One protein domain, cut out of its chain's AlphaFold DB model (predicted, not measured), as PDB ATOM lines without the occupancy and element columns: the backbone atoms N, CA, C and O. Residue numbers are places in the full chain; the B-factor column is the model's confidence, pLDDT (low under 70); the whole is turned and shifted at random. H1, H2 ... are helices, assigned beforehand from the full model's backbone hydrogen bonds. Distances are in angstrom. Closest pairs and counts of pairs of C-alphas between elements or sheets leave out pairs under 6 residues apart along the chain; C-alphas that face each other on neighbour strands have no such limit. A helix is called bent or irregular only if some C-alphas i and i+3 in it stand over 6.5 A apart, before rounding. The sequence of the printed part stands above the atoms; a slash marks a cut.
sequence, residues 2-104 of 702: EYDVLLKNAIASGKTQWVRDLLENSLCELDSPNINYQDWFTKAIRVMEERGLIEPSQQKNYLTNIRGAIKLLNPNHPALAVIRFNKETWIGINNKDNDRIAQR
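This is residues 2 to 104 of the 702 residues of an uncharacterized protein of Chondrocystis sp. NIES-4102 (UniProt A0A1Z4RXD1). The kinked helix H4 runs through the middle of a small helical body, crossing H2 and H3, which are loosely side by side, while H1 folds against H2 as a hairpin and packs on the last part of H4. At the other end of H4, H6 is an arm that adds to the length, with residues 98 to 104 sticking out, and the short H5 is near H3 and H4. The printed part has 103 residues, with six named helices in the order H1 to H6 and no named strand; the class is all helix. It is compact, with a radius of gyration of the C-alphas of 14.8 A, yet elongated in outline, spanning 50 by 26 by 25 A.

H4, residues 56 to 73, is the hub, touching three other helices. With residues 68 to 73 alone it touches H1, residues 2 to 12, opposite ways at a shallow tilt of 19 degrees; the closest C-alphas, of Ala 10 and Ala 69, are 4.3 A apart. With residues 62 to 70 alone it touches H2, residues 17 to 29, the same way at a steep tilt of 53 degrees, closest at the C-alphas of Leu 27 and Ile 70, 7.3 A. H1 and H2 touch as a helical hairpin, closest at the C-alphas of Ile 11 and Arg 20, 5.2 A, at a shallow tilt of 34 degrees, only just short of steep. H3, residues 37 to 49, is close to H4 but not clearly touching, closest at the C-alphas of Met 48 and Gln 59, 6.9 A. H5, residues 78 to 81, is close to H4 but not clearly touching, with the C-alphas of Arg 67 and Leu 80 closest at 6.7 A. H6, residues 87 to 102, only just touches H4, with 3 pairs of C-alphas within 8 A, the closest being Ser 57 and Ile 93 at 5.8 A; H6 is apart from H1, H2, H3 and H5. Every O i to N i+4 pair is within hydrogen-bond range in H1 and H6, against 7 of 9 in H2, 8 of 9 in H3 and 12 of 14 in H4, while H5 is too short for such a pair.

H4 is 25.0 A long from C-alpha 56 at (34.727, 73.723, 0.888) to C-alpha 73, with a kink of 27 degrees near residue 63; it is irregular, but only just, as C-alphas 58 and 61 are 6.9 A apart. H2, 19.1 A, is irregular too, with C-alphas 25 and 28 7.2 A apart. H1 begins at C-alpha 2 (14.133, 100.827, -4.156) and is 15.3 A long; H3 is 18.3 A and H5 5.8 A. H6, 21.6 A, ends at C-alpha 102 (53.876, 73.072, -7.288).

The two C-alphas farthest apart, of Glu 2 and Gln 103, are 50.2 A apart. The printed part has no cut and no long link. The mean pLDDT of the printed part is 89.4, and residues 102 to 103 are under 70.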
ATOM      1  N   GLU A   2      12.679 100.965  -3.944       84.31
ATOM      2  CA  GLU A   2      14.133 100.827  -4.156       84.31
ATOM      3  C   GLU A   2      14.698  99.515  -3.580       84.31
ATOM      4  O   GLU A   2      15.319  98.746  -4.311       84.31
ATOM      5  N   TYR A   3      14.373  99.195  -2.322       86.06
ATOM      6  CA  TYR A   3      14.736  97.916  -1.700       86.06
ATOM      7  C   TYR A   3      14.222  96.698  -2.493       86.06
ATOM      8  O   TYR A   3      14.966  95.746  -2.700       86.06
ATOM      9  N   ASP A   4      12.991  96.739  -3.017       87.50
ATOM     10  CA  ASP A   4      12.406  95.633  -3.793       87.50
ATOM     11  C   ASP A   4      13.144  95.399  -5.124       87.50
ATOM     12  O   ASP A   4      13.254  94.266  -5.598       87.50
ATOM     13  N   VAL A   5      13.668  96.470  -5.730       90.38
ATOM     14  CA  VAL A   5      14.515  96.406  -6.929       90.38
ATOM     15  C   VAL A   5      15.898  95.853  -6.578       90.38
ATOM     16  O   VAL A   5      16.386  94.962  -7.274       90.38
ATOM     17  N   LEU A   6      16.512  96.307  -5.479       90.38
ATOM     18  CA  LEU A   6      17.785  95.764  -4.990       90.38
ATOM     19  C   LEU A   6      17.670  94.274  -4.630       90.38
ATOM     20  O   LEU A   6      18.549  93.499  -4.998       90.38
ATOM     21  N   LEU A   7      16.568  93.851  -4.007       91.00
ATOM     22  CA  LEU A   7      16.282  92.456  -3.670       91.00
ATOM     23  C   LEU A   7      16.121  91.586  -4.919       91.00
ATOM     24  O   LEU A   7      16.776  90.548  -5.027       91.00
ATOM     25  N   LYS A   8      15.338  92.028  -5.913       91.62
ATOM     26  CA  LYS A   8      15.226  91.325  -7.203       91.62
ATOM     27  C   LYS A   8      16.579  91.210  -7.911       91.62
ATOM     28  O   LYS A   8      16.914  90.135  -8.404       91.62
ATOM     29  N   ASN A   9      17.393  92.265  -7.891       89.81
ATOM     30  CA  ASN A   9      18.748  92.249  -8.449       89.81
ATOM     31  C   ASN A   9      19.697  91.318  -7.666       89.81
ATOM     32  O   ASN A   9      20.509  90.612  -8.268       89.81
ATOM     33  N   ALA A  10      19.580  91.268  -6.336       91.25
ATOM     34  CA  ALA A  10      20.349  90.376  -5.474       91.25
ATOM     35  C   ALA A  10      20.016  88.900  -5.750       91.25
ATOM     36  O   ALA A  10      20.937  88.105  -5.963       91.25
ATOM     37  N   ILE A  11      18.729  88.550  -5.848       92.19
ATOM     38  CA  ILE A  11      18.252  87.211  -6.231       92.19
ATOM     39  C   ILE A  11      18.743  86.860  -7.645       92.19
ATOM     40  O   ILE A  11      19.420  85.848  -7.829       92.19
ATOM     41  N   ALA A  12      18.510  87.730  -8.635       89.12
ATOM     42  CA  ALA A  12      18.925  87.526 -10.029       89.12
ATOM     43  C   ALA A  12      20.451  87.385 -10.212       89.12
ATOM     44  O   ALA A  12      20.916  86.780 -11.183       89.12
ATOM     45  N   SER A  13      21.259  87.877  -9.264       86.81
ATOM     46  CA  SER A  13      22.712  87.661  -9.269       86.81
ATOM     47  C   SER A  13      23.108  86.176  -9.135       86.81
ATOM     48  O   SER A  13      24.216  85.801  -9.550       86.81
ATOM     49  N   GLY A  14      22.212  85.327  -8.611       87.38
ATOM     50  CA  GLY A  14      22.387  83.886  -8.430       87.38
ATOM     51  C   GLY A  14      22.810  83.148  -9.707       87.38
ATOM     52  O   GLY A  14      22.270  83.352 -10.797       87.38
ATOM     53  N   LYS A  15      23.835  82.296  -9.587       82.44
ATOM     54  CA  LYS A  15      24.497  81.617 -10.714       82.44
ATOM     55  C   LYS A  15      23.700  80.430 -11.265       82.44
ATOM     56  O   LYS A  15      23.814  80.139 -12.451       82.44
ATOM     57  N   THR A  16      22.932  79.752 -10.422       86.88
ATOM     58  CA  THR A  16      22.090  78.586 -10.744       86.88
ATOM     59  C   THR A  16      20.694  78.816 -10.174       86.88
ATOM     60  O   THR A  16      20.563  79.597  -9.230       86.88
ATOM     61  N   GLN A  17      19.667  78.136 -10.701       88.94
ATOM     62  CA  GLN A  17      18.295  78.312 -10.207       88.94
ATOM     63  C   GLN A  17      18.203  78.041  -8.700       88.94
ATOM     64  O   GLN A  17      17.847  78.951  -7.970       88.94
ATOM     65  N   TRP A  18      18.739  76.917  -8.205       91.69
ATOM     66  CA  TRP A  18      18.749  76.617  -6.761       91.69
ATOM     67  C   TRP A  18      19.438  77.669  -5.871       91.69
ATOM     68  O   TRP A  18      19.120  77.759  -4.688       91.69
ATOM     69  N   VAL A  19      20.369  78.474  -6.404       92.19
ATOM     70  CA  VAL A  19      20.944  79.613  -5.663       92.19
ATOM     71  C   VAL A  19      20.007  80.817  -5.698       92.19
ATOM     72  O   VAL A  19      19.932  81.525  -4.700       92.19
ATOM     73  N   ARG A  20      19.282  81.050  -6.799       94.06
ATOM     74  CA  ARG A  20      18.205  82.050  -6.844       94.06
ATOM     75  C   ARG A  20      17.098  81.674  -5.860       94.06
ATOM     76  O   ARG A  20      16.779  82.498  -5.016       94.06
ATOM     77  N   ASP A  21      16.647  80.421  -5.874       93.38
ATOM     78  CA  ASP A  21      15.633  79.888  -4.955       93.38
ATOM     79  C   ASP A  21      16.080  80.032  -3.487       93.38
ATOM     80  O   ASP A  21      15.321  80.504  -2.642       93.38
ATOM     81  N   LEU A  22      17.338  79.683  -3.173       93.50
ATOM     82  CA  LEU A  22      17.914  79.888  -1.840       93.50
ATOM     83  C   LEU A  22      17.911  81.373  -1.451       93.50
ATOM     84  O   LEU A  22      17.484  81.703  -0.349       93.50
ATOM     85  N   LEU A  23      18.381  82.266  -2.327       95.00
ATOM     86  CA  LEU A  23      18.432  83.706  -2.062       95.00
ATOM     87  C   LEU A  23      17.031  84.312  -1.891       95.00
ATOM     88  O   LEU A  23      16.828  85.096  -0.973       95.00
ATOM     89  N   GLU A  24      16.061  83.922  -2.712       94.31
ATOM     90  CA  GLU A  24      14.669  84.378  -2.627       94.31
ATOM     91  C   GLU A  24      14.013  83.973  -1.300       94.31
ATOM     92  O   GLU A  24      13.407  84.807  -0.631       94.31
ATOM     93  N   ASN A  25      14.229  82.730  -0.859       92.38
ATOM     94  CA  ASN A  25      13.673  82.217   0.395       92.38
ATOM     95  C   ASN A  25      14.442  82.646   1.661       92.38
ATOM     96  O   ASN A  25      13.948  82.399   2.758       92.38
ATOM     97  N   SER A  26      15.648  83.230   1.556       92.06
ATOM     98  CA  SER A  26      16.504  83.481   2.736       92.06
ATOM     99  C   SER A  26      17.175  84.854   2.836       92.06
ATOM    100  O   SER A  26      17.619  85.206   3.927       92.06
ATOM    101  N   LEU A  27      17.232  85.680   1.781       91.88
ATOM    102  CA  LEU A  27      17.794  87.036   1.898       91.88
ATOM    103  C   LEU A  27      16.986  87.897   2.877       91.88
ATOM    104  O   LEU A  27      17.575  88.563   3.717       91.88
ATOM    105  N   CYS A  28      15.655  87.817   2.830       89.19
ATOM    106  CA  CYS A  28      14.760  88.560   3.723       89.19
ATOM    107  C   CYS A  28      14.881  88.145   5.205       89.19
ATOM    108  O   CYS A  28      14.471  88.891   6.090       89.19
ATOM    109  N   GLU A  29      15.460  86.975   5.499       91.31
ATOM    110  CA  GLU A  29      15.741  86.550   6.876       91.31
ATOM    111  C   GLU A  29      16.889  87.369   7.497       91.31
ATOM    112  O   GLU A  29      16.953  87.495   8.717       91.31
ATOM    113  N   LEU A  30      17.781  87.952   6.682       89.56
ATOM    114  CA  LEU A  30      18.992  88.643   7.145       89.56
ATOM    115  C   LEU A  30      18.733  89.986   7.839       89.56
ATOM    116  O   LEU A  30      19.547  90.373   8.673       89.56
ATOM    117  N   ASP A  31      17.617  90.656   7.544       87.12
ATOM    118  CA  ASP A  31      17.196  91.900   8.212       87.12
ATOM    119  C   ASP A  31      16.278  91.642   9.429       87.12
ATOM    120  O   ASP A  31      15.781  92.577  10.061       87.12
ATOM    121  N   SER A  32      16.024  90.375   9.789       88.81
ATOM    122  CA  SER A  32      15.182  90.038  10.946       88.81
ATOM    123  C   SER A  32      15.910  90.331  12.269       88.81
ATOM    124  O   SER A  32      17.033  89.868  12.455       88.81
ATOM    125  N   PRO A  33      15.284  91.005  13.257       83.50
ATOM    126  CA  PRO A  33      15.986  91.524  14.442       83.50
ATOM    127  C   PRO A  33      16.590  90.450  15.365       83.50
ATOM    128  O   PRO A  33      17.470  90.759  16.160       83.50
ATOM    129  N   ASN A  34      16.139  89.196  15.243       88.94
ATOM    130  CA  ASN A  34      16.617  88.048  16.020       88.94
ATOM    131  C   ASN A  34      17.431  87.046  15.170       88.94
ATOM    132  O   ASN A  34      17.568  85.887  15.562       88.94
ATOM    133  N   ILE A  35      17.917  87.431  13.981       92.19
ATOM    134  CA  ILE A  35      18.624  86.502  13.091       92.19
ATOM    135  C   ILE A  35      19.993  86.096  13.653       92.19
ATOM    136  O   ILE A  35      20.843  86.931  13.968       92.19
ATOM    137  N   ASN A  36      20.252  84.790  13.706       95.00
ATOM    138  CA  ASN A  36      21.597  84.271  13.913       95.00
ATOM    139  C   ASN A  36      22.269  84.023  12.553       95.00
ATOM    140  O   ASN A  36      21.955  83.062  11.847       95.00
ATOM    141  N   TYR A  37      23.233  84.871  12.191       95.38
ATOM    142  CA  TYR A  37      23.979  84.733  10.935       95.38
ATOM    143  C   TYR A  37      24.788  83.431  10.838       95.38
ATOM    144  O   TYR A  37      25.098  83.003   9.725       95.38
ATOM    145  N   GLN A  38      25.126  82.793  11.965       94.81
ATOM    146  CA  GLN A  38      25.811  81.499  11.970       94.81
ATOM    147  C   GLN A  38      24.848  80.358  11.617       94.81
ATOM    148  O   GLN A  38      25.213  79.479  10.836       94.81
ATOM    149  N   ASP A  39      23.607  80.401  12.103       94.62
ATOM    150  CA  ASP A  39      22.573  79.420  11.744       94.62
ATOM    151  C   ASP A  39      22.145  79.602  10.285       94.62
ATOM    152  O   ASP A  39      22.037  78.625   9.545       94.62
ATOM    153  N   TRP A  40      22.016  80.855   9.827       95.50
ATOM    154  CA  TRP A  40      21.795  81.183   8.415       95.50
ATOM    155  C   TRP A  40      22.923  80.639   7.528       95.50
ATOM    156  O   TRP A  40      22.668  80.001   6.507       95.50
ATOM    157  N   PHE A  41      24.188  80.836   7.922       96.00
ATOM    158  CA  PHE A  41      25.334  80.296   7.185       96.00
ATOM    159  C   PHE A  41      25.325  78.761   7.169       96.00
ATOM    160  O   PHE A  41      25.552  78.163   6.120       96.00
ATOM    161  N   THR A  42      24.988  78.127   8.293       94.88
ATOM    162  CA  THR A  42      24.899  76.664   8.421       94.88
ATOM    163  C   THR A  42      23.776  76.096   7.543       94.88
ATOM    164  O   THR A  42      24.005  75.146   6.796       94.88
ATOM    165  N   LYS A  43      22.597  76.734   7.524       94.81
ATOM    166  CA  LYS A  43      21.485  76.459   6.594       94.81
ATOM    167  C   LYS A  43      21.936  76.578   5.133       94.81
ATOM    168  O   LYS A  43      21.684  75.676   4.338       94.81
ATOM    169  N   ALA A  44      22.654  77.648   4.784       94.88
ATOM    170  CA  ALA A  44      23.158  77.864   3.430       94.88
ATOM    171  C   ALA A  44      24.219  76.830   3.000       94.88
ATOM    172  O   ALA A  44      24.221  76.441   1.835       94.88
ATOM    173  N   ILE A  45      25.093  76.371   3.907       96.00
ATOM    174  CA  ILE A  45      26.066  75.294   3.647       96.00
ATOM    175  C   ILE A  45      25.363  73.944   3.485       96.00
ATOM    176  O   ILE A  45      25.583  73.272   2.477       96.00
ATOM    177  N   ARG A  46      24.443  73.599   4.392       95.62
ATOM    178  CA  ARG A  46      23.647  72.366   4.334       95.62
ATOM    179  C   ARG A  46      22.907  72.211   2.999       95.62
ATOM    180  O   ARG A  46      22.936  71.141   2.401       95.62
ATOM    181  N   VAL A  47      22.332  73.293   2.468       95.00
ATOM    182  CA  VAL A  47      21.674  73.314   1.143       95.00
ATOM    183  C   VAL A  47      22.640  72.973  -0.012       95.00
ATOM    184  O   VAL A  47      22.198  72.474  -1.052       95.00
ATOM    185  N   MET A  48      23.951  73.198   0.151       95.56
ATOM    186  CA  MET A  48      24.989  72.749  -0.791       95.56
ATOM    187  C   MET A  48      25.375  71.278  -0.560       95.56
ATOM    188  O   MET A  48      25.535  70.528  -1.522       95.56
ATOM    189  N   GLU A  49      25.495  70.847   0.696       95.25
ATOM    190  CA  GLU A  49      25.831  69.467   1.080       95.25
ATOM    191  C   GLU A  49      24.750  68.470   0.636       95.25
ATOM    192  O   GLU A  49      25.072  67.454   0.024       95.25
ATOM    193  N   GLU A  50      23.471  68.829   0.791       94.81
ATOM    194  CA  GLU A  50      22.301  68.110   0.251       94.81
ATOM    195  C   GLU A  50      22.318  68.002  -1.293       94.81
ATOM    196  O   GLU A  50      21.602  67.190  -1.873       94.81
ATOM    197  N   ARG A  51      23.165  68.787  -1.976       93.06
ATOM    198  CA  ARG A  51      23.427  68.736  -3.430       93.06
ATOM    199  C   ARG A  51      24.780  68.089  -3.769       93.06
ATOM    200  O   ARG A  51      25.282  68.240  -4.884       93.06
ATOM    201  N   GLY A  52      25.396  67.384  -2.818       92.06
ATOM    202  CA  GLY A  52      26.680  66.695  -2.987       92.06
ATOM    203  C   GLY A  52      27.895  67.625  -3.082       92.06
ATOM    204  O   GLY A  52      28.944  67.213  -3.583       92.06
ATOM    205  N   LEU A  53      27.771  68.879  -2.629       93.19
ATOM    206  CA  LEU A  53      28.856  69.862  -2.570       93.19
ATOM    207  C   LEU A  53      29.460  69.884  -1.157       93.19
ATOM    208  O   LEU A  53      29.317  70.861  -0.426       93.19
ATOM    209  N   ILE A  54      30.088  68.775  -0.761       91.75
ATOM    210  CA  ILE A  54      30.573  68.537   0.612       91.75
ATOM    211  C   ILE A  54      31.903  69.262   0.879       91.75
ATOM    212  O   ILE A  54      32.152  69.763   1.969       91.75
ATOM    213  N   GLU A  55      32.780  69.353  -0.122       90.62
ATOM    214  CA  GLU A  55      34.095  69.976   0.056       90.62
ATOM    215  C   GLU A  55      34.006  71.519   0.010       90.62
ATOM    216  O   GLU A  55      33.465  72.068  -0.959       90.62
ATOM    217  N   PRO A  56      34.654  72.256   0.936       90.62
ATOM    218  CA  PRO A  56      34.727  73.723   0.888       90.62
ATOM    219  C   PRO A  56      35.281  74.276  -0.439       90.62
ATOM    220  O   PRO A  56      34.910  75.363  -0.889       90.62
ATOM    221  N   SER A  57      36.129  73.499  -1.123       86.62
ATOM    222  CA  SER A  57      36.655  73.806  -2.460       86.62
ATOM    223  C   SER A  57      35.580  73.830  -3.563       86.62
ATOM    224  O   SER A  57      35.719  74.583  -4.530       86.62
ATOM    225  N   GLN A  58      34.494  73.066  -3.402       89.25
ATOM    226  CA  GLN A  58      33.319  73.033  -4.283       89.25
ATOM    227  C   GLN A  58      32.354  74.179  -3.932       89.25
ATOM    228  O   GLN A  58      31.881  74.906  -4.809       89.25
ATOM    229  N   GLN A  59      32.129  74.387  -2.633       93.12
ATOM    230  CA  GLN A  59      31.237  75.404  -2.068       93.12
ATOM    231  C   GLN A  59      31.724  76.854  -2.303       93.12
ATOM    232  O   GLN A  59      30.902  77.753  -2.501       93.12
ATOM    233  N   LYS A  60      33.049  77.110  -2.339       92.00
ATOM    234  CA  LYS A  60      33.646  78.473  -2.349       92.00
ATOM    235  C   LYS A  60      33.080  79.432  -3.401       92.00
ATOM    236  O   LYS A  60      32.956  80.632  -3.146       92.00
ATOM    237  N   ASN A  61      32.707  78.921  -4.574       89.25
ATOM    238  CA  ASN A  61      32.145  79.729  -5.659       89.25
ATOM    239  C   ASN A  61      30.691  80.154  -5.394       89.25
ATOM    240  O   ASN A  61      30.326  81.292  -5.687       89.25
ATOM    241  N   TYR A  62      29.878  79.272  -4.809       93.06
ATOM    242  CA  TYR A  62      28.490  79.564  -4.441       93.06
ATOM    243  C   TYR A  62      28.433  80.498  -3.231       93.06
ATOM    244  O   TYR A  62      27.723  81.499  -3.261       93.06
ATOM    245  N   LEU A  63      29.287  80.273  -2.229       94.00
ATOM    246  CA  LEU A  63      29.442  81.179  -1.089       94.00
ATOM    247  C   LEU A  63      29.902  82.585  -1.523       94.00
ATOM    248  O   LEU A  63      29.401  83.590  -1.024       94.00
ATOM    249  N   THR A  64      30.794  82.681  -2.516       92.88
ATOM    250  CA  THR A  64      31.181  83.968  -3.128       92.88
ATOM    251  C   THR A  64      30.001  84.655  -3.828       92.88
ATOM    252  O   THR A  64      29.883  85.877  -3.761       92.88
ATOM    253  N   ASN A  65      29.112  83.894  -4.473       91.56
ATOM    254  CA  ASN A  65      27.920  84.427  -5.133       91.56
ATOM    255  C   ASN A  65      26.870  84.921  -4.126       91.56
ATOM    256  O   ASN A  65      26.365  86.025  -4.306       91.56
ATOM    257  N   ILE A  66      26.618  84.167  -3.052       94.75
ATOM    258  CA  ILE A  66      25.728  84.557  -1.946       94.75
ATOM    259  C   ILE A  66      26.224  85.852  -1.287       94.75
ATOM    260  O   ILE A  66      25.477  86.818  -1.164       94.75
ATOM    261  N   ARG A  67      27.522  85.935  -0.960       95.56
ATOM    262  CA  ARG A  67      28.146  87.176  -0.459       95.56
ATOM    263  C   ARG A  67      28.063  88.336  -1.458       95.56
ATOM    264  O   ARG A  67      28.128  89.489  -1.043       95.56
ATOM    265  N   GLY A  68      27.954  88.048  -2.755       94.00
ATOM    266  CA  GLY A  68      27.690  89.035  -3.801       94.00
ATOM    267  C   GLY A  68      26.266  89.588  -3.730       94.00
ATOM    268  O   GLY A  68      26.101  90.801  -3.725       94.00
ATOM    269  N   ALA A  69      25.263  88.716  -3.592       94.38
ATOM    270  CA  ALA A  69      23.861  89.103  -3.430       94.38
ATOM    271  C   ALA A  69      23.641  89.973  -2.179       94.38
ATOM    272  O   ALA A  69      23.070  91.055  -2.273       94.38
ATOM    273  N   ILE A  70      24.194  89.568  -1.030       95.00
ATOM    274  CA  ILE A  70      24.114  90.339   0.225       95.00
ATOM    275  C   ILE A  70      24.722  91.744   0.057       95.00
ATOM    276  O   ILE A  70      24.167  92.724   0.545       95.00
ATOM    277  N   LYS A  71      25.823  91.869  -0.695       94.94
ATOM    278  CA  LYS A  71      26.451  93.167  -0.997       94.94
ATOM    279  C   LYS A  71      25.647  94.068  -1.937       94.94
ATOM    280  O   LYS A  71      25.919  95.264  -1.949       94.94
ATOM    281  N   LEU A  72      24.714  93.521  -2.719       91.81
ATOM    282  CA  LEU A  72      23.798  94.309  -3.553       91.81
ATOM    283  C   LEU A  72      22.649  94.908  -2.729       91.81
ATOM    284  O   LEU A  72      22.164  95.975  -3.085       91.81
ATOM    285  N   LEU A  73      22.259  94.263  -1.621       90.75
ATOM    286  CA  LEU A  73      21.349  94.841  -0.627       90.75
ATOM    287  C   LEU A  73      22.067  95.884   0.240       90.75
ATOM    288  O   LEU A  73      21.634  97.027   0.338       90.75
ATOM    289  N   ASN A  74      23.183  95.493   0.861       90.69
ATOM    290  CA  ASN A  74      23.968  96.355   1.740       90.69
ATOM    291  C   ASN A  74      25.462  95.955   1.686       90.69
ATOM    292  O   ASN A  74      25.846  94.905   2.213       90.69
ATOM    293  N   PRO A  75      26.348  96.788   1.098       92.50
ATOM    294  CA  PRO A  75      27.784  96.506   1.001       92.50
ATOM    295  C   PRO A  75      28.492  96.244   2.340       92.50
ATOM    296  O   PRO A  75      29.513  95.549   2.357       92.50
ATOM    297  N   ASN A  76      27.937  96.777   3.435       93.44
ATOM    298  CA  ASN A  76      28.470  96.742   4.798       93.44
ATOM    299  C   ASN A  76      27.654  95.830   5.740       93.44
ATOM    300  O   ASN A  76      27.827  95.904   6.955       93.44
ATOM    301  N   HIS A  77      26.767  94.978   5.207       93.81
ATOM    302  CA  HIS A  77      25.876  94.135   6.011       93.81
ATOM    303  C   HIS A  77      26.647  93.280   7.044       93.81
ATOM    304  O   HIS A  77      27.580  92.570   6.649       93.81
ATOM    305  N   PRO A  78      26.267  93.258   8.340       93.81
ATOM    306  CA  PRO A  78      27.031  92.576   9.396       93.81
ATOM    307  C   PRO A  78      27.224  91.075   9.133       93.81
ATOM    308  O   PRO A  78      28.297  90.529   9.393       93.81
ATOM    309  N   ALA A  79      26.247  90.418   8.500       94.44
ATOM    310  CA  ALA A  79      26.356  89.020   8.076       94.44
ATOM    311  C   ALA A  79      27.572  88.731   7.163       94.44
ATOM    312  O   ALA A  79      28.058  87.600   7.116       94.44
ATOM    313  N   LEU A  80      28.133  89.735   6.475       94.56
ATOM    314  CA  LEU A  80      29.355  89.588   5.673       94.56
ATOM    315  C   LEU A  80      30.608  89.306   6.523       94.56
ATOM    316  O   LEU A  80      31.608  88.841   5.963       94.56
ATOM    317  N   ALA A  81      30.569  89.515   7.841       92.69
ATOM    318  CA  ALA A  81      31.608  89.064   8.766       92.69
ATOM    319  C   ALA A  81      31.511  87.559   9.092       92.69
ATOM    320  O   ALA A  81      32.544  86.950   9.383       92.69
ATOM    321  N   VAL A  82      30.312  86.965   8.996       93.94
ATOM    322  CA  VAL A  82      29.997  85.592   9.444       93.94
ATOM    323  C   VAL A  82      29.861  84.606   8.280       93.94
ATOM    324  O   VAL A  82      30.459  83.540   8.322       93.94
ATOM    325  N   ILE A  83      29.153  84.971   7.203       93.88
ATOM    326  CA  ILE A  83      28.841  84.104   6.046       93.88
ATOM    327  C   ILE A  83      30.087  83.936   5.154       93.88
ATOM    328  O   ILE A  83      30.176  84.471   4.047       93.88
ATOM    329  N   ARG A  84      31.123  83.275   5.670       93.12
ATOM    330  CA  ARG A  84      32.408  82.965   5.024       93.12
ATOM    331  C   ARG A  84      33.051  81.778   5.739       93.12
ATOM    332  O   ARG A  84      32.867  81.608   6.937       93.12
ATOM    333  N   PHE A  85      33.894  81.022   5.041       92.50
ATOM    334  CA  PHE A  85      34.814  80.116   5.727       92.50
ATOM    335  C   PHE A  85      35.778  80.886   6.642       92.50
ATOM    336  O   PHE A  85      36.117  82.045   6.364       92.50
ATOM    337  N   ASN A  86      36.231  80.219   7.706       89.12
ATOM    338  CA  ASN A  86      37.301  80.709   8.570       89.12
ATOM    339  C   ASN A  86      38.643  80.778   7.808       89.12
ATOM    340  O   ASN A  86      38.753  80.406   6.633       89.12
ATOM    341  N   LYS A  87      39.672  81.314   8.465       85.81
ATOM    342  CA  LYS A  87      40.986  81.539   7.850       85.81
ATOM    343  C   LYS A  87      41.664  80.206   7.507       85.81
ATOM    344  O   LYS A  87      42.306  80.097   6.470       85.81
ATOM    345  N   GLU A  88      41.449  79.193   8.330       85.75
ATOM    346  CA  GLU A  88      42.075  77.873   8.308       85.75
ATOM    347  C   GLU A  88      41.563  77.049   7.117       85.75
ATOM    348  O   GLU A  88      42.352  76.521   6.336       85.75
ATOM    349  N   THR A  89      40.248  77.031   6.887       87.50
ATOM    350  CA  THR A  89      39.627  76.446   5.693       87.50
ATOM    351  C   THR A  89      40.025  77.205   4.424       87.50
ATOM    352  O   THR A  89      40.275  76.567   3.403       87.50
ATOM    353  N   TRP A  90      40.151  78.539   4.455       84.25
ATOM    354  CA  TRP A  90      40.683  79.288   3.306       84.25
ATOM    355  C   TRP A  90      42.152  78.963   3.014       84.25
ATOM    356  O   TRP A  90      42.510  78.824   1.845       84.25
ATOM    357  N   ILE A  91      42.986  78.785   4.043       79.81
ATOM    358  CA  ILE A  91      44.361  78.289   3.898       79.81
ATOM    359  C   ILE A  91      44.342  76.877   3.303       79.81
ATOM    360  O   ILE A  91      45.019  76.649   2.312       79.81
ATOM    361  N   GLY A  92      43.512  75.956   3.803       82.44
ATOM    362  CA  GLY A  92      43.387  74.601   3.250       82.44
ATOM    363  C   GLY A  92      42.941  74.570   1.780       82.44
ATOM    364  O   GLY A  92      43.501  73.826   0.977       82.44
ATOM    365  N   ILE A  93      41.982  75.421   1.398       82.62
ATOM    366  CA  ILE A  93      41.555  75.605   0.000       82.62
ATOM    367  C   ILE A  93      42.716  76.115  -0.863       82.62
ATOM    368  O   ILE A  93      42.941  75.591  -1.955       82.62
ATOM    369  N   ASN A  94      43.429  77.143  -0.396       77.81
ATOM    370  CA  ASN A  94      44.512  77.766  -1.152       77.81
ATOM    371  C   ASN A  94      45.748  76.861  -1.227       77.81
ATOM    372  O   ASN A  94      46.392  76.828  -2.267       77.81
ATOM    373  N   ASN A  95      46.039  76.081  -0.184       77.00
ATOM    374  CA  ASN A  95      47.115  75.095  -0.175       77.00
ATOM    375  C   ASN A  95      46.815  73.968  -1.170       77.00
ATOM    376  O   ASN A  95      47.634  73.747  -2.048       77.00
ATOM    377  N   LYS A  96      45.604  73.379  -1.173       76.19
ATOM    378  CA  LYS A  96      45.193  72.409  -2.215       76.19
ATOM    379  C   LYS A  96      45.353  72.977  -3.643       76.19
ATOM    380  O   LYS A  96      45.754  72.252  -4.553       76.19
ATOM    381  N   ASP A  97      45.059  74.265  -3.862       70.81
ATOM    382  CA  ASP A  97      45.285  74.932  -5.157       70.81
ATOM    383  C   ASP A  97      46.783  75.215  -5.444       70.81
ATOM    384  O   ASP A  97      47.203  75.093  -6.596       70.81
ATOM    385  N   ASN A  98      47.595  75.527  -4.426       70.50
ATOM    386  CA  ASN A  98      49.043  75.777  -4.521       70.50
ATOM    387  C   ASN A  98      49.866  74.493  -4.704       70.50
ATOM    388  O   ASN A  98      50.794  74.483  -5.507       70.50
ATOM    389  N   ASP A  99      49.514  73.395  -4.040       71.25
ATOM    390  CA  ASP A  99      50.146  72.083  -4.216       71.25
ATOM    391  C   ASP A  99      49.936  71.597  -5.658       71.25
ATOM    392  O   ASP A  99      50.868  71.154  -6.327       71.25
ATOM    393  N   ARG A 100      48.732  71.824  -6.202       72.38
ATOM    394  CA  ARG A 100      48.383  71.624  -7.621       72.38
ATOM    395  C   ARG A 100      49.048  72.633  -8.577       72.38
ATOM    396  O   ARG A 100      48.941  72.490  -9.797       72.38
ATOM    397  N   ILE A 101      49.728  73.662  -8.066       70.50
ATOM    398  CA  ILE A 101      50.643  74.531  -8.830       70.50
ATOM    399  C   ILE A 101      52.087  74.014  -8.720       70.50
ATOM    400  O   ILE A 101      52.770  73.932  -9.737       70.50
ATOM    401  N   ALA A 102      52.532  73.596  -7.534       67.62
ATOM    402  CA  ALA A 102      53.876  73.072  -7.288       67.62
ATOM    403  C   ALA A 102      54.135  71.708  -7.960       67.62
ATOM    404  O   ALA A 102      55.244  71.441  -8.413       67.62
ATOM    405  N   GLN A 103      53.111  70.860  -8.084       68.62
ATOM    406  CA  GLN A 103      53.184  69.557  -8.762       68.62
ATOM    407  C   GLN A 103      53.179  69.655 -10.302       68.62
ATOM    408  O   GLN A 103      53.193  68.630 -10.989       68.62
ATOM    409  N   ARG A 104      53.125  70.861 -10.883       75.31
ATOM    410  CA  ARG A 104      53.030  71.024 -12.339       75.31
ATOM    411  C   ARG A 104      54.373  70.819 -13.020       75.31
ATOM    412  O   ARG A 104      55.353  71.499 -12.736       75.31
TER     413      ARG A 104